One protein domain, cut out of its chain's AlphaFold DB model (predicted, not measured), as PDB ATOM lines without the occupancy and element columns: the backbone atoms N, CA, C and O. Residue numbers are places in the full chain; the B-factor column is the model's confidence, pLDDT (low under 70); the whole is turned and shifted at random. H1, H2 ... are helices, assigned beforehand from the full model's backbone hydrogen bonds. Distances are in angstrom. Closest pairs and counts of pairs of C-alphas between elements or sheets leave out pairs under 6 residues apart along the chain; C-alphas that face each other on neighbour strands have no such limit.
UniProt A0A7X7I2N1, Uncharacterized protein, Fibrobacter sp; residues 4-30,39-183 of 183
ATOM      1  N   LEU A   4      40.783  35.052 -15.138       69.69
ATOM      2  CA  LEU A   4      39.708  34.284 -14.518       69.69
ATOM      3  C   LEU A   4      40.224  33.232 -13.522       69.69
ATOM      4  O   LEU A   4      39.682  33.085 -12.431       69.69
ATOM      5  N   LEU A   5      41.299  32.515 -13.872       68.88
ATOM      6  CA  LEU A   5      41.905  31.501 -13.002       68.88
ATOM      7  C   LEU A   5      42.534  32.132 -11.758       68.88
ATOM      8  O   LEU A   5      42.415  31.575 -10.671       68.88
ATOM      9  N   LYS A   6      43.168  33.304 -11.891       70.25
ATOM     10  CA  LYS A   6      43.689  34.036 -10.728       70.25
ATOM     11  C   LYS A   6      42.558  34.467  -9.796       70.25
ATOM     12  O   LYS A   6      42.702  34.299  -8.595       70.25
ATOM     13  N   GLN A   7      41.448  34.948 -10.352       71.06
ATOM     14  CA  GLN A   7      40.290  35.429  -9.594       71.06
ATOM     15  C   GLN A   7      39.543  34.308  -8.858       71.06
ATOM     16  O   GLN A   7      39.101  34.486  -7.726       71.06
ATOM     17  N   ILE A   8      39.429  33.131  -9.480       71.81
ATOM     18  CA  ILE A   8      38.854  31.941  -8.837       71.81
ATOM     19  C   ILE A   8      39.771  31.457  -7.711       71.81
ATOM     20  O   ILE A   8      39.298  31.173  -6.612       71.81
ATOM     21  N   CYS A   9      41.083  31.402  -7.956       71.50
ATOM     22  CA  CYS A   9      42.045  30.969  -6.949       71.50
ATOM     23  C   CYS A   9      42.218  31.977  -5.806       71.50
ATOM     24  O   CYS A   9      42.555  31.549  -4.711       71.50
ATOM     25  N   SER A  10      41.992  33.278  -6.030       79.81
ATOM     26  CA  SER A  10      42.051  34.321  -4.995       79.81
ATOM     27  C   SER A  10      40.731  34.530  -4.247       79.81
ATOM     28  O   SER A  10      40.659  35.365  -3.346       79.81
ATOM     29  N   ASN A  11      39.679  33.778  -4.581       89.81
ATOM     30  CA  ASN A  11      38.384  33.906  -3.927       89.81
ATOM     31  C   ASN A  11      38.415  33.327  -2.503       89.81
ATOM     32  O   ASN A  11      38.934  32.231  -2.281       89.81
ATOM     33  N   GLY A  12      37.802  34.022  -1.539       88.81
ATOM     34  CA  GLY A  12      37.742  33.554  -0.151       88.81
ATOM     35  C   GLY A  12      37.074  32.190   0.023       88.81
ATOM     36  O   GLY A  12      37.450  31.414   0.903       88.81
ATOM     37  N   PHE A  13      36.158  31.841  -0.879       91.38
ATOM     38  CA  PHE A  13      35.510  30.535  -0.922       91.38
ATOM     39  C   PHE A  13      36.492  29.369  -1.125       91.38
ATOM     40  O   PHE A  13      36.195  28.247  -0.716       91.38
ATOM     41  N   ALA A  14      37.686  29.608  -1.683       90.12
ATOM     42  CA  ALA A  14      38.696  28.568  -1.870       90.12
ATOM     43  C   ALA A  14      39.073  27.866  -0.551       90.12
ATOM     44  O   ALA A  14      39.270  26.651  -0.532       90.12
ATOM     45  N   LEU A  15      39.084  28.598   0.571       91.88
ATOM     46  CA  LEU A  15      39.370  28.028   1.893       91.88
ATOM     47  C   LEU A  15      38.285  27.056   2.387       91.88
ATOM     48  O   LEU A  15      38.561  26.200   3.225       91.88
ATOM     49  N   PHE A  16      37.064  27.138   1.854       93.75
ATOM     50  CA  PHE A  16      35.928  26.314   2.277       93.75
ATOM     51  C   PHE A  16      35.852  24.988   1.524       93.75
ATOM     52  O   PHE A  16      35.221  24.050   2.010       93.75
ATOM     53  N   ILE A  17      36.510  24.882   0.365       92.94
ATOM     54  CA  ILE A  17      36.564  23.662  -0.450       92.94
ATOM     55  C   ILE A  17      36.901  22.414   0.389       92.94
ATOM     56  O   ILE A  17      36.120  21.462   0.337       92.94
ATOM     57  N   PRO A  18      37.984  22.378   1.197       93.25
ATOM     58  CA  PRO A  18      38.295  21.197   2.005       93.25
ATOM     59  C   PRO A  18      37.192  20.853   3.015       93.25
ATOM     60  O   PRO A  18      36.919  19.675   3.236       93.25
ATOM     61  N   ILE A  19      36.516  21.853   3.589       95.06
ATOM     62  CA  ILE A  19      35.420  21.652   4.549       95.06
ATOM     63  C   ILE A  19      34.208  21.027   3.845       95.06
ATOM     64  O   ILE A  19      33.618  20.074   4.353       95.06
ATOM     65  N   PHE A  20      33.851  21.517   2.655       93.81
ATOM     66  CA  PHE A  20      32.759  20.944   1.867       93.81
ATOM     67  C   PHE A  20      33.061  19.520   1.413       93.81
ATOM     68  O   PHE A  20      32.207  18.648   1.565       93.81
ATOM     69  N   LEU A  21      34.268  19.266   0.903       94.94
ATOM     70  CA  LEU A  21      34.687  17.922   0.510       94.94
ATOM     71  C   LEU A  21      34.617  16.958   1.695       94.94
ATOM     72  O   LEU A  21      34.067  15.867   1.562       94.94
ATOM     73  N   TRP A  22      35.100  17.382   2.863       96.44
ATOM     74  CA  TRP A  22      35.004  16.595   4.086       96.44
ATOM     75  C   TRP A  22      33.555  16.257   4.438       96.44
ATOM     76  O   TRP A  22      33.214  15.084   4.602       96.44
ATOM     77  N   ASN A  23      32.686  17.270   4.480       93.00
ATOM     78  CA  ASN A  23      31.273  17.082   4.786       93.00
ATOM     79  C   ASN A  23      30.616  16.120   3.785       93.00
ATOM     80  O   ASN A  23      29.917  15.205   4.198       93.00
ATOM     81  N   LEU A  24      30.881  16.254   2.483       93.19
ATOM     82  CA  LEU A  24      30.315  15.373   1.455       93.19
ATOM     83  C   LEU A  24      30.780  13.914   1.592       93.19
ATOM     84  O   LEU A  24      29.970  12.998   1.445       93.19
ATOM     85  N   ILE A  25      32.065  13.690   1.881       94.81
ATOM     86  CA  ILE A  25      32.657  12.347   1.982       94.81
ATOM     87  C   ILE A  25      32.174  11.617   3.242       94.81
ATOM     88  O   ILE A  25      31.909  10.412   3.199       94.81
ATOM     89  N   PHE A  26      32.080  12.324   4.369       93.19
ATOM     90  CA  PHE A  26      31.840  11.703   5.670       93.19
ATOM     91  C   PHE A  26      30.390  11.788   6.158       93.19
ATOM     92  O   PHE A  26      30.053  11.063   7.090       93.19
ATOM     93  N   LEU A  27      29.509  12.591   5.539       90.38
ATOM     94  CA  LEU A  27      28.121  12.764   6.010       90.38
ATOM     95  C   LEU A  27      27.381  11.427   6.125       90.38
ATOM     96  O   LEU A  27      26.714  11.170   7.118       90.38
ATOM     97  N   LYS A  28      27.558  10.539   5.140       90.12
ATOM     98  CA  LYS A  28      26.930   9.205   5.124       90.12
ATOM     99  C   LYS A  28      27.554   8.206   6.107       90.12
ATOM    100  O   LYS A  28      27.037   7.105   6.248       90.12
ATOM    101  N   LYS A  29      28.688   8.551   6.722       92.38
ATOM    102  CA  LYS A  29      29.400   7.710   7.696       92.38
ATOM    103  C   LYS A  29      29.080   8.092   9.141       92.38
ATOM    104  O   LYS A  29      29.514   7.390  10.049       92.38
ATOM    105  N   LEU A  30      28.373   9.202   9.360       90.81
ATOM    106  CA  LEU A  30      27.941   9.597  10.694       90.81
ATOM    107  C   LEU A  30      26.891   8.617  11.245       90.81
ATOM    108  O   LEU A  30      26.170   7.985  10.469       90.81
ATOM    109  N   PHE A  39      17.649  13.822  13.011       87.81
ATOM    110  CA  PHE A  39      18.332  14.985  13.563       87.81
ATOM    111  C   PHE A  39      17.393  16.191  13.684       87.81
ATOM    112  O   PHE A  39      17.289  16.773  14.760       87.81
ATOM    113  N   ASP A  40      16.589  16.462  12.650       90.62
ATOM    114  CA  ASP A  40      15.646  17.592  12.630       90.62
ATOM    115  C   ASP A  40      14.336  17.285  13.387       90.62
ATOM    116  O   ASP A  40      13.428  18.121  13.491       90.62
ATOM    117  N   LYS A  41      14.189  16.061  13.913       88.81
ATOM    118  CA  LYS A  41      12.944  15.597  14.531       88.81
ATOM    119  C   LYS A  41      12.635  16.407  15.787       88.81
ATOM    120  O   LYS A  41      13.419  16.435  16.733       88.81
ATOM    121  N   ASN A  42      11.426  16.969  15.837       89.50
ATOM    122  CA  ASN A  42      10.908  17.759  16.961       89.50
ATOM    123  C   ASN A  42      11.765  18.988  17.309       89.50
ATOM    124  O   ASN A  42      11.827  19.388  18.473       89.50
ATOM    125  N   ILE A  43      12.417  19.590  16.312       93.06
ATOM    126  CA  ILE A  43      13.173  20.827  16.503       93.06
ATOM    127  C   ILE A  43      12.290  22.033  16.186       93.06
ATOM    128  O   ILE A  43      11.569  22.029  15.183       93.06
ATOM    129  N   PRO A  44      12.291  23.078  17.037       95.25
ATOM    130  CA  PRO A  44      11.488  24.260  16.780       95.25
ATOM    131  C   PRO A  44      11.868  24.918  15.450       95.25
ATOM    132  O   PRO A  44      13.043  25.171  15.180       95.25
ATOM    133  N   LYS A  45      10.863  25.256  14.633       94.69
ATOM    134  CA  LYS A  45      11.071  25.805  13.280       94.69
ATOM    135  C   LYS A  45      11.958  27.051  13.260       94.69
ATOM    136  O   LYS A  45      12.733  27.219  12.328       94.69
ATOM    137  N   TYR A  46      11.880  27.902  14.284       95.69
ATOM    138  CA  TYR A  46      12.710  29.107  14.370       95.69
ATOM    139  C   TYR A  46      14.210  28.791  14.493       95.69
ATOM    140  O   TYR A  46      15.019  29.557  13.980       95.69
ATOM    141  N   VAL A  47      14.588  27.659  15.107       96.19
ATOM    142  CA  VAL A  47      15.989  27.209  15.178       96.19
ATOM    143  C   VAL A  47      16.468  26.783  13.793       96.19
ATOM    144  O   VAL A  47      17.501  27.259  13.337       96.19
ATOM    145  N   LEU A  48      15.679  25.959  13.093       95.00
ATOM    146  CA  LEU A  48      16.011  25.464  11.749       95.00
ATOM    147  C   LEU A  48      16.115  26.597  10.718       95.00
ATOM    148  O   LEU A  48      17.030  26.616   9.892       95.00
ATOM    149  N   ILE A  49      15.183  27.553  10.773       96.75
ATOM    150  CA  ILE A  49      15.175  28.733   9.903       96.75
ATOM    151  C   ILE A  49      16.379  29.624  10.219       96.75
ATOM    152  O   ILE A  49      17.105  29.998   9.301       96.75
ATOM    153  N   GLY A  50      16.614  29.928  11.501       97.06
ATOM    154  CA  GLY A  50      17.754  30.736  11.932       97.06
ATOM    155  C   GLY A  50      19.075  30.133  11.467       97.06
ATOM    156  O   GLY A  50      19.849  30.789  10.774       97.06
ATOM    157  N   GLU A  51      19.292  28.849  11.748       96.62
ATOM    158  CA  GLU A  51      20.484  28.135  11.306       96.62
ATOM    159  C   GLU A  51      20.670  28.216   9.791       96.62
ATOM    160  O   GLU A  51      21.760  28.532   9.330       96.62
ATOM    161  N   SER A  52      19.612  27.972   9.017       96.56
ATOM    162  CA  SER A  52      19.675  27.944   7.552       96.56
ATOM    163  C   SER A  52      19.970  29.322   6.949       96.56
ATOM    164  O   SER A  52      20.781  29.421   6.029       96.56
ATOM    165  N   ILE A  53      19.369  30.392   7.485       97.94
ATOM    166  CA  ILE A  53      19.631  31.776   7.053       97.94
ATOM    167  C   ILE A  53      21.091  32.139   7.319       97.94
ATOM    168  O   ILE A  53      21.802  32.560   6.408       97.94
ATOM    169  N   PHE A  54      21.567  31.943   8.550       97.94
ATOM    170  CA  PHE A  54      22.941  32.308   8.888       97.94
ATOM    171  C   PHE A  54      23.963  31.389   8.211       97.94
ATOM    172  O   PHE A  54      25.009  31.876   7.790       97.94
ATOM    173  N   ARG A  55      23.634  30.110   7.984       96.44
ATOM    174  CA  ARG A  55      24.421  29.181   7.156       96.44
ATOM    175  C   ARG A  55      24.578  29.692   5.723       96.44
ATOM    176  O   ARG A  55      25.666  29.624   5.162       96.44
ATOM    177  N   ALA A  56      23.509  30.213   5.124       96.75
ATOM    178  CA  ALA A  56      23.593  30.806   3.794       96.75
ATOM    179  C   ALA A  56      24.502  32.044   3.802       96.75
ATOM    180  O   ALA A  56      25.379  32.162   2.951       96.75
ATOM    181  N   ILE A  57      24.366  32.922   4.802       96.06
ATOM    182  CA  ILE A  57      25.197  34.129   4.934       96.06
ATOM    183  C   ILE A  57      26.690  33.776   5.049       96.06
ATOM    184  O   ILE A  57      27.496  34.333   4.301       96.06
ATOM    185  N   ILE A  58      27.067  32.827   5.919       96.00
ATOM    186  CA  ILE A  58      28.478  32.426   6.093       96.00
ATOM    187  C   ILE A  58      29.081  31.790   4.836       96.00
ATOM    188  O   ILE A  58      30.295  31.799   4.689       96.00
ATOM    189  N   PHE A  59      28.271  31.247   3.922       93.38
ATOM    190  CA  PHE A  59      28.766  30.676   2.666       93.38
ATOM    191  C   PHE A  59      28.731  31.660   1.499       93.38
ATOM    192  O   PHE A  59      29.555  31.548   0.594       93.38
ATOM    193  N   VAL A  60      27.842  32.654   1.531       94.12
ATOM    194  CA  VAL A  60      27.788  33.714   0.516       94.12
ATOM    195  C   VAL A  60      28.915  34.725   0.709       94.12
ATOM    196  O   VAL A  60      29.540  35.120  -0.271       94.12
ATOM    197  N   ILE A  61      29.222  35.130   1.946       93.38
ATOM    198  CA  ILE A  61      30.266  36.138   2.185       93.38
ATOM    199  C   ILE A  61      31.626  35.728   1.594       93.38
ATOM    200  O   ILE A  61      32.198  36.550   0.883       93.38
ATOM    201  N   PRO A  62      32.138  34.496   1.782       92.88
ATOM    202  CA  PRO A  62      33.415  34.087   1.209       92.88
ATOM    203  C   PRO A  62      33.489  34.252  -0.311       92.88
ATOM    204  O   PRO A  62      34.525  34.676  -0.820       92.88
ATOM    205  N   ILE A  63      32.379  34.016  -1.021       91.75
ATOM    206  CA  ILE A  63      32.270  34.204  -2.477       91.75
ATOM    207  C   ILE A  63      32.486  35.676  -2.857       91.75
ATOM    208  O   ILE A  63      33.090  35.982  -3.886       91.75
ATOM    209  N   LEU A  64      32.026  36.595  -2.010       92.06
ATOM    210  CA  LEU A  64      32.146  38.037  -2.212       92.06
ATOM    211  C   LEU A  64      33.499  38.601  -1.760       92.06
ATOM    212  O   LEU A  64      33.718  39.800  -1.911       92.06
ATOM    213  N   THR A  65      34.398  37.784  -1.206       91.00
ATOM    214  CA  THR A  65      35.670  38.243  -0.625       91.00
ATOM    215  C   THR A  65      36.886  37.850  -1.450       91.00
ATOM    216  O   THR A  65      36.894  36.827  -2.139       91.00
ATOM    217  N   GLU A  66      37.930  38.669  -1.346       88.25
ATOM    218  CA  GLU A  66      39.247  38.394  -1.913       88.25
ATOM    219  C   GLU A  66      40.229  38.000  -0.813       88.25
ATOM    220  O   GLU A  66      40.277  38.615   0.260       88.25
ATOM    221  N   ILE A  67      41.071  37.019  -1.114       86.12
ATOM    222  CA  ILE A  67      42.208  36.633  -0.294       86.12
ATOM    223  C   ILE A  67      43.486  36.861  -1.086       86.12
ATOM    224  O   ILE A  67      43.694  36.320  -2.174       86.12
ATOM    225  N   ASN A  68      44.395  37.621  -0.486       82.88
ATOM    226  CA  ASN A  68      45.735  37.769  -1.020       82.88
ATOM    227  C   ASN A  68      46.620  36.606  -0.548       82.88
ATOM    228  O   ASN A  68      47.277  36.691   0.490       82.88
ATOM    229  N   PHE A  69      46.678  35.538  -1.345       78.12
ATOM    230  CA  PHE A  69      47.483  34.349  -1.051       78.12
ATOM    231  C   PHE A  69      48.990  34.612  -0.939       78.12
ATOM    232  O   PHE A  69      49.688  33.818  -0.323       78.12
ATOM    233  N   THR A  70      49.503  35.729  -1.467       78.94
ATOM    234  CA  THR A  70      50.934  36.060  -1.322       78.94
ATOM    235  C   THR A  70      51.298  36.515   0.089       78.94
ATOM    236  O   THR A  70      52.424  36.304   0.516       78.94
ATOM    237  N   LYS A  71      50.340  37.096   0.825       78.81
ATOM    238  CA  LYS A  71      50.524  37.576   2.206       78.81
ATOM    239  C   LYS A  71      49.727  36.775   3.231       78.81
ATOM    240  O   LYS A  71      49.746  37.083   4.418       78.81
ATOM    241  N   ILE A  72      49.006  35.743   2.794       79.81
ATOM    242  CA  ILE A  72      48.108  34.978   3.664       79.81
ATOM    243  C   ILE A  72      48.864  34.282   4.799       79.81
ATOM    244  O   ILE A  72      48.347  34.205   5.907       79.81
ATOM    245  N   SER A  73      50.100  33.839   4.546       76.62
ATOM    246  CA  SER A  73      50.971  33.202   5.537       76.62
ATOM    247  C   SER A  73      51.398  34.146   6.660       76.62
ATOM    248  O   SER A  73      51.804  33.684   7.717       76.62
ATOM    249  N   GLU A  74      51.300  35.459   6.453       80.06
ATOM    250  CA  GLU A  74      51.599  36.467   7.473       80.06
ATOM    251  C   GLU A  74      50.374  36.755   8.363       80.06
ATOM    252  O   GLU A  74      50.499  37.379   9.416       80.06
ATOM    253  N   SER A  75      49.178  36.295   7.973       85.56
ATOM    254  CA  SER A  75      47.949  36.500   8.742       85.56
ATOM    255  C   SER A  75      47.810  35.458   9.847       85.56
ATOM    256  O   SER A  75      47.673  34.268   9.584       85.56
ATOM    257  N   ILE A  76      47.700  35.902  11.101       91.88
ATOM    258  CA  ILE A  76      47.323  35.032  12.232       91.88
ATOM    259  C   ILE A  76      45.996  34.295  11.950       91.88
ATOM    260  O   ILE A  76      45.817  33.151  12.373       91.88
ATOM    261  N   GLY A  77      45.094  34.908  11.173       93.75
ATOM    262  CA  GLY A  77      43.810  34.323  10.793       93.75
ATOM    263  C   GLY A  77      43.940  32.971  10.090       93.75
ATOM    264  O   GLY A  77      43.164  32.067  10.399       93.75
ATOM    265  N   ILE A  78      44.950  32.770   9.224       94.69
ATOM    266  CA  ILE A  78      45.084  31.492   8.502       94.69
ATOM    267  C   ILE A  78      45.490  30.351   9.436       94.69
ATOM    268  O   ILE A  78      45.010  29.228   9.291       94.69
ATOM    269  N   TYR A  79      46.320  30.634  10.440       95.38
ATOM    270  CA  TYR A  79      46.715  29.642  11.437       95.38
ATOM    271  C   TYR A  79      45.536  29.250  12.328       95.38
ATOM    272  O   TYR A  79      45.330  28.063  12.594       95.38
ATOM    273  N   ILE A  80      44.714  30.228  12.728       97.12
ATOM    274  CA  ILE A  80      43.457  29.977  13.447       97.12
ATOM    275  C   ILE A  80      42.506  29.155  12.565       97.12
ATOM    276  O   ILE A  80      41.925  28.179  13.039       97.12
ATOM    277  N   PHE A  81      42.393  29.498  11.277       96.75
ATOM    278  CA  PHE A  81      41.554  28.790  10.314       96.75
ATOM    279  C   PHE A  81      41.954  27.317  10.196       96.75
ATOM    280  O   PHE A  81      41.130  26.437  10.439       96.75
ATOM    281  N   ILE A  82      43.226  27.041   9.893       96.38
ATOM    282  CA  ILE A  82      43.750  25.677   9.732       96.38
ATOM    283  C   ILE A  82      43.568  24.874  11.023       96.38
ATOM    284  O   ILE A  82      43.080  23.744  10.980       96.38
ATOM    285  N   THR A  83      43.895  25.467  12.174       97.44
ATOM    286  CA  THR A  83      43.709  24.819  13.480       97.44
ATOM    287  C   THR A  83      42.241  24.466  13.709       97.44
ATOM    288  O   THR A  83      41.926  23.338  14.083       97.44
ATOM    289  N   GLY A  84      41.327  25.396  13.425       97.94
ATOM    290  CA  GLY A  84      39.892  25.168  13.544       97.94
ATOM    291  C   GLY A  84      39.377  24.069  12.619       97.94
ATOM    292  O   GLY A  84      38.557  23.259  13.047       97.94
ATOM    293  N   VAL A  85      39.875  23.996  11.381       98.06
ATOM    294  CA  VAL A  85      39.520  22.933  10.428       98.06
ATOM    295  C   VAL A  85      39.988  21.569  10.933       98.06
ATOM    296  O   VAL A  85      39.204  20.622  10.929       98.06
ATOM    297  N   ILE A  86      41.226  21.465  11.427       98.19
ATOM    298  CA  ILE A  86      41.758  20.216  11.995       98.19
ATOM    299  C   ILE A  86      40.914  19.776  13.193       98.19
ATOM    300  O   ILE A  86      40.479  18.626  13.248       98.19
ATOM    301  N   VAL A  87      40.640  20.688  14.131       98.00
ATOM    302  CA  VAL A  87      39.803  20.402  15.304       98.00
ATOM    303  C   VAL A  87      38.419  19.927  14.867       98.00
ATOM    304  O   VAL A  87      37.971  18.878  15.325       98.00
ATOM    305  N   TYR A  88      37.775  20.638  13.939       98.00
ATOM    306  CA  TYR A  88      36.475  20.266  13.380       98.00
ATOM    307  C   TYR A  88      36.491  18.854  12.771       98.00
ATOM    308  O   TYR A  88      35.638  18.032  13.111       98.00
ATOM    309  N   PHE A  89      37.487  18.522  11.948       97.81
ATOM    310  CA  PHE A  89      37.616  17.188  11.351       97.81
ATOM    311  C   PHE A  89      37.803  16.097  12.401       97.81
ATOM    312  O   PHE A  89      37.146  15.058  12.322       97.81
ATOM    313  N   LEU A  90      38.625  16.338  13.423       97.38
ATOM    314  CA  LEU A  90      38.796  15.389  14.521       97.38
ATOM    315  C   LEU A  90      37.461  15.104  15.216       97.38
ATOM    316  O   LEU A  90      37.155  13.938  15.456       97.38
ATOM    317  N   THR A  91      36.623  16.119  15.462       96.81
ATOM    318  CA  THR A  91      35.310  15.891  16.096       96.81
ATOM    319  C   THR A  91      34.429  14.918  15.310       96.81
ATOM    320  O   THR A  91      33.795  14.048  15.907       96.81
ATOM    321  N   TRP A  92      34.451  14.992  13.975       96.50
ATOM    322  CA  TRP A  92      33.751  14.044  13.109       96.50
ATOM    323  C   TRP A  92      34.332  12.638  13.219       96.50
ATOM    324  O   TRP A  92      33.583  11.674  13.362       96.50
ATOM    325  N   LEU A  93      35.660  12.503  13.187       96.69
ATOM    326  CA  LEU A  93      36.314  11.195  13.262       96.69
ATOM    327  C   LEU A  93      35.995  10.476  14.579       96.69
ATOM    328  O   LEU A  93      35.746   9.272  14.560       96.69
ATOM    329  N   PHE A  94      35.928  11.195  15.701       95.62
ATOM    330  CA  PHE A  94      35.515  10.608  16.981       95.62
ATOM    331  C   PHE A  94      34.079  10.066  16.945       95.62
ATOM    332  O   PHE A  94      33.833   8.970  17.447       95.62
ATOM    333  N   LEU A  95      33.145  10.783  16.315       95.44
ATOM    334  CA  LEU A  95      31.759  10.322  16.176       95.44
ATOM    335  C   LEU A  95      31.619   9.133  15.217       95.44
ATOM    336  O   LEU A  95      30.756   8.287  15.429       95.44
ATOM    337  N   ILE A  96      32.461   9.057  14.186       95.69
ATOM    338  CA  ILE A  96      32.418   7.994  13.171       95.69
ATOM    339  C   ILE A  96      33.080   6.709  13.676       95.69
ATOM    340  O   ILE A  96      32.502   5.633  13.558       95.69
ATOM    341  N   TYR A  97      34.292   6.805  14.227       96.62
ATOM    342  CA  TYR A  97      35.079   5.632  14.620       96.62
ATOM    343  C   TYR A  97      34.825   5.181  16.057       96.62
ATOM    344  O   TYR A  97      35.015   4.008  16.369       96.62
ATOM    345  N   TYR A  98      34.376   6.087  16.929       95.62
ATOM    346  CA  TYR A  98      34.118   5.795  18.339       95.62
ATOM    347  C   TYR A  98      32.720   6.265  18.788       95.62
ATOM    348  O   TYR A  98      32.611   6.975  19.798       95.62
ATOM    349  N   PRO A  99      31.632   5.879  18.085       93.19
ATOM    350  CA  PRO A  99      30.269   6.332  18.392       93.19
ATOM    351  C   PRO A  99      29.800   5.912  19.792       93.19
ATOM    352  O   PRO A  99      29.043   6.636  20.435       93.19
ATOM    353  N   ASP A 100      30.296   4.782  20.304       91.31
ATOM    354  CA  ASP A 100      29.929   4.255  21.620       91.31
ATOM    355  C   ASP A 100      30.770   4.782  22.787       91.31
ATOM    356  O   ASP A 100      30.506   4.438  23.944       91.31
ATOM    357  N   SER A 101      31.770   5.621  22.509       94.12
ATOM    358  CA  SER A 101      32.647   6.173  23.540       94.12
ATOM    359  C   SER A 101      31.910   7.120  24.492       94.12
ATOM    360  O   SER A 101      30.918   7.762  24.136       94.12
ATOM    361  N   LYS A 102      32.451   7.282  25.709       94.19
ATOM    362  CA  LYS A 102      31.958   8.278  26.680       94.19
ATOM    363  C   LYS A 102      31.953   9.696  26.099       94.19
ATOM    364  O   LYS A 102      31.092  10.490  26.456       94.19
ATOM    365  N   TRP A 103      32.894   9.995  25.201       93.56
ATOM    366  CA  TRP A 103      32.952  11.267  24.490       93.56
ATOM    367  C   TRP A 103      31.737  11.445  23.576       93.56
ATOM    368  O   TRP A 103      30.949  12.362  23.791       93.56
ATOM    369  N   SER A 104      31.534  10.536  22.620       94.06
ATOM    370  CA  SER A 104      30.467  10.623  21.611       94.06
ATOM    371  C   SER A 104      29.055  10.543  22.202       94.06
ATOM    372  O   SER A 104      28.131  11.152  21.670       94.06
ATOM    373  N   LYS A 105      28.892   9.852  23.339       92.75
ATOM    374  CA  LYS A 105      27.632   9.794  24.103       92.75
ATOM    375  C   LYS A 105      27.421  10.980  25.051       92.75
ATOM    376  O   LYS A 105      26.346  11.103  25.632       92.75
ATOM    377  N   SER A 106      28.416  11.847  25.233       95.19
ATOM    378  CA  SER A 106      28.261  13.079  26.012       95.19
ATOM    379  C   SER A 106      27.673  14.199  25.157       95.19
ATOM    380  O   SER A 106      27.911  14.261  23.951       95.19
ATOM    381  N   ILE A 107      26.974  15.146  25.789       95.31
ATOM    382  CA  ILE A 107      26.436  16.321  25.090       95.31
ATOM    383  C   ILE A 107      27.539  17.142  24.406       95.31
ATOM    384  O   ILE A 107      27.335  17.654  23.310       95.31
ATOM    385  N   ILE A 108      28.721  17.224  25.028       96.75
ATOM    386  CA  ILE A 108      29.863  17.979  24.506       96.75
ATOM    387  C   ILE A 108      30.408  17.299  23.254       96.75
ATOM    388  O   ILE A 108      30.533  17.953  22.225       96.75
ATOM    389  N   GLY A 109      30.696  15.997  23.316       96.00
ATOM    390  CA  GLY A 109      31.242  15.269  22.171       96.00
ATOM    391  C   GLY A 109      30.252  15.158  21.015       96.00
ATOM    392  O   GLY A 109      30.645  15.351  19.867       96.00
ATOM    393  N   PHE A 110      28.965  14.957  21.310       95.50
ATOM    394  CA  PHE A 110      27.905  14.965  20.302       95.50
ATOM    395  C   PHE A 110      27.783  16.321  19.595       95.50
ATOM    396  O   PHE A 110      27.683  16.371  18.372       95.50
ATOM    397  N   CYS A 111      27.818  17.428  20.346       97.06
ATOM    398  CA  CYS A 111      27.697  18.779  19.789       97.06
ATOM    399  C   CYS A 111      29.029  19.354  19.282       97.06
ATOM    400  O   CYS A 111      29.055  20.487  18.800       97.06
ATOM    401  N   ALA A 112      30.134  18.612  19.378       97.50
ATOM    402  CA  ALA A 112      31.460  19.099  19.010       97.50
ATOM    403  C   ALA A 112      31.556  19.555  17.541       97.50
ATOM    404  O   ALA A 112      32.057  20.661  17.310       97.50
ATOM    405  N   PRO A 113      30.991  18.833  16.553       96.56
ATOM    406  CA  PRO A 113      30.901  19.332  15.182       96.56
ATOM    407  C   PRO A 113      30.110  20.633  15.027       96.56
ATOM    408  O   PRO A 113      30.298  21.329  14.035       96.56
ATOM    409  N   ALA A 114      29.227  20.960  15.978       96.75
ATOM    410  CA  ALA A 114      28.361  22.127  15.894       96.75
ATOM    411  C   ALA A 114      29.004  23.405  16.453       96.75
ATOM    412  O   ALA A 114      28.813  24.475  15.875       96.75
ATOM    413  N   PHE A 115      29.790  23.316  17.538       97.44
ATOM    414  CA  PHE A 115      30.467  24.493  18.106       97.44
ATOM    415  C   PHE A 115      31.888  24.714  17.583       97.44
ATOM    416  O   PHE A 115      32.308  25.862  17.465       97.44
ATOM    417  N   THR A 116      32.639  23.660  17.239       97.81
ATOM    418  CA  THR A 116      34.020  23.812  16.736       97.81
ATOM    419  C   THR A 116      34.158  24.631  15.450       97.81
ATOM    420  O   THR A 116      35.206  25.267  15.297       97.81
ATOM    421  N   PRO A 117      33.134  24.744  14.571       97.81
ATOM    422  CA  PRO A 117      33.187  25.649  13.438       97.81
ATOM    423  C   PRO A 117      33.509  27.099  13.770       97.81
ATOM    424  O   PRO A 117      34.114  27.774  12.943       97.81
ATOM    425  N   ILE A 118      33.191  27.575  14.981       98.00
ATOM    426  CA  ILE A 118      33.506  28.952  15.368       98.00
ATOM    427  C   ILE A 118      34.994  29.273  15.218       98.00
ATOM    428  O   ILE A 118      35.335  30.390  14.850       98.00
ATOM    429  N   ILE A 119      35.880  28.297  15.445       98.06
ATOM    430  CA  ILE A 119      37.328  28.513  15.398       98.06
ATOM    431  C   ILE A 119      37.748  28.853  13.969       98.06
ATOM    432  O   ILE A 119      38.383  29.881  13.741       98.06
ATOM    433  N   TRP A 120      37.354  28.034  12.987       97.69
ATOM    434  CA  TRP A 120      37.720  28.313  11.600       97.69
ATOM    435  C   TRP A 120      36.916  29.476  11.006       97.69
ATOM    436  O   TRP A 120      37.448  30.213  10.184       97.69
ATOM    437  N   LEU A 121      35.691  29.735  11.473       97.69
ATOM    438  CA  LEU A 121      34.928  30.931  11.095       97.69
ATOM    439  C   LEU A 121      35.611  32.224  11.568       97.69
ATOM    440  O   LEU A 121      35.741  33.174  10.799       97.69
ATOM    441  N   VAL A 122      36.094  32.250  12.812       97.00
ATOM    442  CA  VAL A 122      36.897  33.357  13.347       97.00
ATOM    443  C   VAL A 122      38.184  33.502  12.544       97.00
ATOM    444  O   VAL A 122      38.492  34.604  12.100       97.00
ATOM    445  N   GLY A 123      38.898  32.401  12.291       96.12
ATOM    446  CA  GLY A 123      40.107  32.412  11.467       96.12
ATOM    447  C   GLY A 123      39.874  33.066  10.105       96.12
ATOM    448  O   GLY A 123      40.589  33.998   9.744       96.12
ATOM    449  N   PHE A 124      38.801  32.673   9.414       95.44
ATOM    450  CA  PHE A 124      38.417  33.278   8.140       95.44
ATOM    451  C   PHE A 124      38.141  34.784   8.259       95.44
ATOM    452  O   PHE A 124      38.633  35.559   7.438       95.44
ATOM    453  N   ALA A 125      37.415  35.209   9.300       94.75
ATOM    454  CA  ALA A 125      37.089  36.617   9.532       94.75
ATOM    455  C   ALA A 125      38.341  37.512   9.597       94.75
ATOM    456  O   ALA A 125      38.292  38.650   9.128       94.75
ATOM    457  N   PHE A 126      39.436  36.984  10.163       92.62
ATOM    458  CA  PHE A 126      40.745  37.636  10.292       92.62
ATOM    459  C   PHE A 126      41.678  37.425   9.085       92.62
ATOM    460  O   PHE A 126      42.693  38.112   8.968       92.62
ATOM    461  N   THR A 127      41.382  36.470   8.200       91.94
ATOM    462  CA  THR A 127      42.148  36.241   6.964       91.94
ATOM    463  C   THR A 127      41.711  37.173   5.834       91.94
ATOM    464  O   THR A 127      42.533  37.561   5.002       91.94
ATOM    465  N   VAL A 128      40.424  37.516   5.779       88.19
ATOM    466  CA  VAL A 128      39.870  38.366   4.722       88.19
ATOM    467  C   VAL A 128      40.206  39.831   4.960       88.19
ATOM    468  O   VAL A 128      39.985  40.370   6.041       88.19
ATOM    469  N   ASN A 129      40.651  40.495   3.892       77.88
ATOM    470  CA  ASN A 129      41.040  41.903   3.939       77.88
ATOM    471  C   ASN A 129      40.115  42.812   3.117       77.88
ATOM    472  O   ASN A 129      40.100  44.023   3.335       77.88
ATOM    473  N   LYS A 130      39.366  42.266   2.148       87.56
ATOM    474  CA  LYS A 130      38.579  43.067   1.203       87.56
ATOM    475  C   LYS A 130      37.418  42.277   0.592       87.56
ATOM    476  O   LYS A 130      37.520  41.070   0.372       87.56
ATOM    477  N   PHE A 131      36.339  42.983   0.266       89.38
ATOM    478  CA  PHE A 131      35.311  42.491  -0.646       89.38
ATOM    479  C   PHE A 131      35.699  42.730  -2.119       89.38
ATOM    480  O   PHE A 131      36.353  43.715  -2.458       89.38
ATOM    481  N   ASN A 132      35.216  41.865  -3.008       85.38
ATOM    482  CA  ASN A 132      35.308  42.006  -4.468       85.38
ATOM    483  C   ASN A 132      34.306  43.034  -5.033       85.38
ATOM    484  O   ASN A 132      34.280  43.290  -6.233       85.38
ATOM    485  N   ILE A 133      33.465  43.609  -4.170       83.69
ATOM    486  CA  ILE A 133      32.497  44.668  -4.473       83.69
ATOM    487  C   ILE A 133      32.950  45.986  -3.831       83.69
ATOM    488  O   ILE A 133      33.842  45.995  -2.986       83.69
ATOM    489  N   ASN A 134      32.331  47.108  -4.209       83.88
ATOM    490  CA  ASN A 134      32.717  48.452  -3.757       83.88
ATOM    491  C   ASN A 134      32.269  48.766  -2.309       83.88
ATOM    492  O   ASN A 134      31.628  49.782  -2.049       83.88
ATOM    493  N   ILE A 135      32.552  47.856  -1.375       86.19
ATOM    494  CA  ILE A 135      32.254  47.964   0.054       86.19
ATOM    495  C   ILE A 135      33.534  47.651   0.828       86.19
ATOM    496  O   ILE A 135      34.203  46.651   0.567       86.19
ATOM    497  N   ASN A 136      33.864  48.485   1.813       87.12
ATOM    498  CA  ASN A 136      34.992  48.220   2.698       87.12
ATOM    499  C   ASN A 136      34.656  47.060   3.634       87.12
ATOM    500  O   ASN A 136      33.655  47.096   4.350       87.12
ATOM    501  N   TYR A 137      35.503  46.032   3.630       87.81
ATOM    502  CA  TYR A 137      35.335  44.914   4.542       87.81
ATOM    503  C   TYR A 137      35.582  45.369   5.985       87.81
ATOM    504  O   TYR A 137      36.538  46.077   6.293       87.81
ATOM    505  N   ASN A 138      34.698  44.927   6.868       90.88
ATOM    506  CA  ASN A 138      34.812  45.027   8.309       90.88
ATOM    507  C   ASN A 138      34.632  43.611   8.858       90.88
ATOM    508  O   ASN A 138      33.711  42.906   8.440       90.88
ATOM    509  N   ILE A 139      35.480  43.214   9.807       92.25
ATOM    510  CA  ILE A 139      35.457  41.883  10.425       92.25
ATOM    511  C   ILE A 139      34.061  41.463  10.909       92.25
ATOM    512  O   ILE A 139      33.686  40.295  10.802       92.25
ATOM    513  N   TRP A 140      33.253  42.415  11.382       94.75
ATOM    514  CA  TRP A 140      31.911  42.156  11.896       94.75
ATOM    515  C   TRP A 140      30.922  41.689  10.830       94.75
ATOM    516  O   TRP A 140      29.981  40.981  11.185       94.75
ATOM    517  N   PHE A 141      31.154  41.992   9.544       93.69
ATOM    518  CA  PHE A 141      30.319  41.456   8.464       93.69
ATOM    519  C   PHE A 141      30.342  39.933   8.434       93.69
ATOM    520  O   PHE A 141      29.332  39.334   8.088       93.69
ATOM    521  N   TYR A 142      31.459  39.313   8.824       95.25
ATOM    522  CA  TYR A 142      31.575  37.862   8.874       95.25
ATOM    523  C   TYR A 142      31.454  37.298  10.293       95.25
ATOM    524  O   TYR A 142      30.814  36.266  10.509       95.25
ATOM    525  N   LEU A 143      32.032  37.977  11.284       96.12
ATOM    526  CA  LEU A 143      32.098  37.465  12.649       96.12
ATOM    527  C   LEU A 143      30.724  37.422  13.334       96.12
ATOM    528  O   LEU A 143      30.382  36.413  13.947       96.12
ATOM    529  N   ALA A 144      29.906  38.471  13.195       97.25
ATOM    530  CA  ALA A 144      28.573  38.507  13.795       97.25
ATOM    531  C   ALA A 144      27.649  37.384  13.275       97.25
ATOM    532  O   ALA A 144      27.136  36.623  14.100       97.25
ATOM    533  N   PRO A 145      27.461  37.191  11.949       97.50
ATOM    534  CA  PRO A 145      26.648  36.080  11.463       97.50
ATOM    535  C   PRO A 145      27.255  34.715  11.801       97.50
ATOM    536  O   PRO A 145      26.499  33.775  12.022       97.50
ATOM    537  N   SER A 146      28.583  34.600  11.915       97.75
ATOM    538  CA  SER A 146      29.241  33.359  12.351       97.75
ATOM    539  C   SER A 146      28.883  32.978  13.789       97.75
ATOM    540  O   SER A 146      28.559  31.822  14.054       97.75
ATOM    541  N   ILE A 147      28.893  33.943  14.714       98.12
ATOM    542  CA  ILE A 147      28.501  33.717  16.115       98.12
ATOM    543  C   ILE A 147      27.035  33.283  16.190       98.12
ATOM    544  O   ILE A 147      26.709  32.315  16.878       98.12
ATOM    545  N   ILE A 148      26.152  33.962  15.451       98.06
ATOM    546  CA  ILE A 148      24.719  33.650  15.453       98.06
ATOM    547  C   ILE A 148      24.452  32.282  14.805       98.06
ATOM    548  O   ILE A 148      23.669  31.496  15.339       98.06
ATOM    549  N   PHE A 149      25.133  31.960  13.700       98.19
ATOM    550  CA  PHE A 149      25.080  30.636  13.077       98.19
ATOM    551  C   PHE A 149      25.447  29.540  14.079       98.19
ATOM    552  O   PHE A 149      24.673  28.604  14.271       98.19
ATOM    553  N   VAL A 150      26.601  29.669  14.742       98.06
ATOM    554  CA  VAL A 150      27.079  28.666  15.699       98.06
ATOM    555  C   VAL A 150      26.117  28.531  16.872       98.06
ATOM    556  O   VAL A 150      25.832  27.412  17.288       98.06
ATOM    557  N   PHE A 151      25.553  29.633  17.368       98.19
ATOM    558  CA  PHE A 151      24.524  29.577  18.402       98.19
ATOM    559  C   PHE A 151      23.334  28.703  17.976       98.19
ATOM    560  O   PHE A 151      22.994  27.755  18.684       98.19
ATOM    561  N   PHE A 152      22.736  28.967  16.808       98.12
ATOM    562  CA  PHE A 152      21.626  28.150  16.310       98.12
ATOM    563  C   PHE A 152      22.035  26.696  16.086       98.12
ATOM    564  O   PHE A 152      21.303  25.794  16.488       98.12
ATOM    565  N   HIS A 153      23.217  26.466  15.517       97.06
ATOM    566  CA  HIS A 153      23.704  25.130  15.199       97.06
ATOM    567  C   HIS A 153      23.968  24.284  16.459       97.06
ATOM    568  O   HIS A 153      23.640  23.098  16.507       97.06
ATOM    569  N   VAL A 154      24.482  24.900  17.527       97.62
ATOM    570  CA  VAL A 154      24.654  24.252  18.835       97.62
ATOM    571  C   VAL A 154      23.309  23.980  19.495       97.62
ATOM    572  O   VAL A 154      23.105  22.885  20.013       97.62
ATOM    573  N   VAL A 155      22.375  24.937  19.458       97.50
ATOM    574  CA  VAL A 155      21.020  24.746  19.999       97.50
ATOM    575  C   VAL A 155      20.310  23.599  19.280       97.50
ATOM    576  O   VAL A 155      19.746  22.730  19.945       97.50
ATOM    577  N   HIS A 156      20.381  23.550  17.949       96.75
ATOM    578  CA  HIS A 156      19.879  22.440  17.143       96.75
ATOM    579  C   HIS A 156      20.486  21.118  17.622       96.75
ATOM    580  O   HIS A 156      19.754  20.225  18.055       96.75
ATOM    581  N   SER A 157      21.817  21.016  17.632       96.38
ATOM    582  CA  SER A 157      22.524  19.795  18.025       96.38
ATOM    583  C   SER A 157      22.199  19.353  19.459       96.38
ATOM    584  O   SER A 157      22.045  18.161  19.722       96.38
ATOM    585  N   ALA A 158      22.037  20.288  20.397       96.31
ATOM    586  CA  ALA A 158      21.684  19.982  21.781       96.31
ATOM    587  C   ALA A 158      20.249  19.444  21.915       96.31
ATOM    588  O   ALA A 158      19.999  18.514  22.689       96.31
ATOM    589  N   ILE A 159      19.298  19.993  21.150       95.00
ATOM    590  CA  ILE A 159      17.921  19.482  21.106       95.00
ATOM    591  C   ILE A 159      17.902  18.089  20.463       95.00
ATOM    592  O   ILE A 159      17.276  17.181  21.016       95.00
ATOM    593  N   ALA A 160      18.631  17.893  19.360       94.38
ATOM    594  CA  ALA A 160      18.770  16.595  18.704       94.38
ATOM    595  C   ALA A 160      19.340  15.536  19.665       94.38
ATOM    596  O   ALA A 160      18.762  14.456  19.805       94.38
ATOM    597  N   PHE A 161      20.396  15.873  20.416       94.19
ATOM    598  CA  PHE A 161      20.972  15.005  21.447       94.19
ATOM    599  C   PHE A 161      19.944  14.609  22.512       94.19
ATOM    600  O   PHE A 161      19.798  13.433  22.849       94.19
ATOM    601  N   LYS A 162      19.190  15.585  23.031       92.75
ATOM    602  CA  LYS A 162      18.147  15.339  24.035       92.75
ATOM    603  C   LYS A 162      17.052  14.416  23.496       92.75
ATOM    604  O   LYS A 162      16.614  13.510  24.206       92.75
ATOM    605  N   ASN A 163      16.615  14.634  22.256       90.75
ATOM    606  CA  ASN A 163      15.592  13.820  21.601       90.75
ATOM    607  C   ASN A 163      16.080  12.386  21.377       90.75
ATOM    608  O   ASN A 163      15.346  11.436  21.651       90.75
ATOM    609  N   TRP A 164      17.327  12.227  20.938       89.19
ATOM    610  CA  TRP A 164      17.968  10.929  20.774       89.19
ATOM    611  C   TRP A 164      18.064  10.165  22.095       89.19
ATOM    612  O   TRP A 164      17.540   9.057  22.184       89.19
ATOM    613  N   ASN A 165      18.623  10.789  23.136       86.62
ATOM    614  CA  ASN A 165      18.822  10.156  24.439       86.62
ATOM    615  C   ASN A 165      17.490   9.765  25.118       86.62
ATOM    616  O   ASN A 165      17.378   8.741  25.789       86.62
ATOM    617  N   LYS A 166      16.434  10.565  24.921       83.94
ATOM    618  CA  LYS A 166      15.088  10.220  25.403       83.94
ATOM    619  C   LYS A 166      14.536   8.976  24.695       83.94
ATOM    620  O   LYS A 166      13.951   8.115  25.351       83.94
ATOM    621  N   ASN A 167      14.721   8.880  23.377       78.69
ATOM    622  CA  ASN A 167      14.233   7.746  22.592       78.69
ATOM    623  C   ASN A 167      14.996   6.453  22.922       78.69
ATOM    624  O   ASN A 167      14.364   5.411  23.086       78.69
ATOM    625  N   THR A 168      16.321   6.506  23.086       77.38
ATOM    626  CA  THR A 168      17.126   5.332  23.470       77.38
ATOM    627  C   THR A 168      16.715   4.786  24.834       77.38
ATOM    628  O   THR A 168      16.427   3.596  24.942       77.38
ATOM    629  N   ASN A 169      16.548   5.653  25.838       73.38
ATOM    630  CA  ASN A 169      16.101   5.232  27.169       73.38
ATOM    631  C   ASN A 169      14.702   4.594  27.134       73.38
ATOM    632  O   ASN A 169      14.450   3.608  27.820       73.38
ATOM    633  N   SER A 170      13.785   5.112  26.307       70.00
ATOM    634  CA  SER A 170      12.443   4.526  26.172       70.00
ATOM    635  C   SER A 170      12.449   3.124  25.542       70.00
ATOM    636  O   SER A 170      11.673   2.259  25.948       70.00
ATOM    637  N   LEU A 171      13.356   2.873  24.591       70.38
ATOM    638  CA  LEU A 171      13.512   1.569  23.940       70.38
ATOM    639  C   LEU A 171      14.127   0.528  24.886       70.38
ATOM    640  O   LEU A 171      13.698  -0.625  24.883       70.38
ATOM    641  N   GLU A 172      15.092   0.927  25.718       68.94
ATOM    642  CA  GLU A 172      15.695   0.045  26.726       68.94
ATOM    643  C   GLU A 172      14.690  -0.374  27.807       68.94
ATOM    644  O   GLU A 172      14.603  -1.558  28.136       68.94
ATOM    645  N   ILE A 173      13.868   0.562  28.301       66.19
ATOM    646  CA  ILE A 173      12.810   0.266  29.283       66.19
ATOM    647  C   ILE A 173      11.784  -0.717  28.702       66.19
ATOM    648  O   ILE A 173      11.397  -1.675  29.369       66.19
ATOM    649  N   THR A 174      11.373  -0.517  27.446       64.75
ATOM    650  CA  THR A 174      10.390  -1.389  26.781       64.75
ATOM    651  C   THR A 174      10.929  -2.813  26.616       64.75
ATOM    652  O   THR A 174      10.246  -3.766  26.983       64.75
ATOM    653  N   LYS A 175      12.187  -2.966  26.171       63.47
ATOM    654  CA  LYS A 175      12.849  -4.279  26.084       63.47
ATOM    655  C   LYS A 175      12.953  -4.981  27.437       63.47
ATOM    656  O   LYS A 175      12.753  -6.189  27.511       63.47
ATOM    657  N   CYS A 176      13.270  -4.246  28.501       57.00
ATOM    658  CA  CYS A 176      13.362  -4.819  29.843       57.00
ATOM    659  C   CYS A 176      11.996  -5.353  30.313       57.00
ATOM    660  O   CYS A 176      11.908  -6.465  30.829       57.00
ATOM    661  N   ASN A 177      10.919  -4.605  30.051       64.31
ATOM    662  CA  ASN A 177       9.558  -5.008  30.408       64.31
ATOM    663  C   ASN A 177       9.066  -6.229  29.611       64.31
ATOM    664  O   ASN A 177       8.419  -7.099  30.189       64.31
ATOM    665  N   GLU A 178       9.404  -6.337  28.322       62.38
ATOM    666  CA  GLU A 178       9.090  -7.535  27.525       62.38
ATOM    667  C   GLU A 178       9.787  -8.783  28.085       62.38
ATOM    668  O   GLU A 178       9.140  -9.811  28.269       62.38
ATOM    669  N   ILE A 179      11.073  -8.689  28.445       65.56
ATOM    670  CA  ILE A 179      11.836  -9.809  29.027       65.56
ATOM    671  C   ILE A 179      11.248 -10.253  30.374       65.56
ATOM    672  O   ILE A 179      11.212 -11.449  30.663       65.56
ATOM    673  N   VAL A 180      10.775  -9.309  31.194       63.12
ATOM    674  CA  VAL A 180      10.119  -9.614  32.475       63.12
ATOM    675  C   VAL A 180       8.737 -10.245  32.267       63.12
ATOM    676  O   VAL A 180       8.362 -11.103  33.050       63.12
ATOM    677  N   SER A 181       8.002  -9.889  31.206       59.09
ATOM    678  CA  SER A 181       6.667 -10.449  30.918       59.09
ATOM    679  C   SER A 181       6.664 -11.879  30.352       59.09
ATOM    680  O   SER A 181       5.613 -12.510  30.298       59.09
ATOM    681  N   ILE A 182       7.824 -12.380  29.909       60.81
ATOM    682  CA  ILE A 182       7.997 -13.731  29.338       60.81
ATOM    683  C   ILE A 182       8.476 -14.738  30.416       60.81
ATOM    684  O   ILE A 182       8.664 -15.920  30.126       60.81
ATOM    685  N   ARG A 183       8.663 -14.297  31.667       47.66
ATOM    686  CA  ARG A 183       8.933 -15.147  32.840       47.66
ATOM    687  C   ARG A 183       7.723 -15.214  33.758       47.66
ATOM    688  O   ARG A 183       7.551 -16.293  34.362       47.66
TER     689      ARG A 183
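Overview. This is residues 4 to 30 and 39 to 183 of the 183 residues of an uncharacterized protein of Fibrobacter sp (UniProt A0A7X7I2N1). Five helices, H2, H3, H4, H6 and H7, form an up-and-down bundle, each running against the one before it in the chain; residues 166 to 183, mostly the far part of long H7, stick out as an arm. The printed part has 172 residues with seven named helices, H1 to H7, and no named strand: all helix. It is loose, with a radius of gyration of the C-alphas of 19.9 A and spans of 76 by 32 by 26 A.

Arrangement. H1, residues 4 to 9, touches no helix. H2, residues 12 to 29, touches H3, residues 45 to 63, with residues 12 to 13 alone; the closest C-alphas, of Gly 12 and Pro 62, are 4.6 A apart. H4, residues 76 to 97, and H5, residues 107 to 115, form a hairpin, closest at C-alphas 91 and 113, 5.7 A. H4 touches H6, residues 117 to 127, at a shallow tilt of 20 degrees, opposite ways; closest are C-alphas 81 and 123, 4.1 A. H6 and H7, residues 140 to 181, form a hairpin, closest at C-alphas 125 and 142, 5.7 A. H3 touches H7 at a steep tilt of 42 degrees; closest are C-alphas 54 and 149, 5.0 A. Every O i to N i+4 pair is within hydrogen-bond range in H1, H4 and H6, against 8 of 14 in H2, 13 of 15 in H3, 3 of 5 in H5 and 37 of 38 in H7.

Along the chain. H1 begins at C-alpha 4 (39.708, 34.284, -14.518); H7, 61.4 A long, ends at C-alpha 181 (6.667, -10.449, 30.918). H4 measures 31.9 A, H2 28.3 A and H3 27.7 A.

Size, cuts and confidence. Residues 31 to 38 are not printed; C-alphas 30 and 39 are 11.4 A apart. The links H3 to H4 and H6 to H7 are long. Residues 4 to 5 and 172 to 183 have pLDDT under 70.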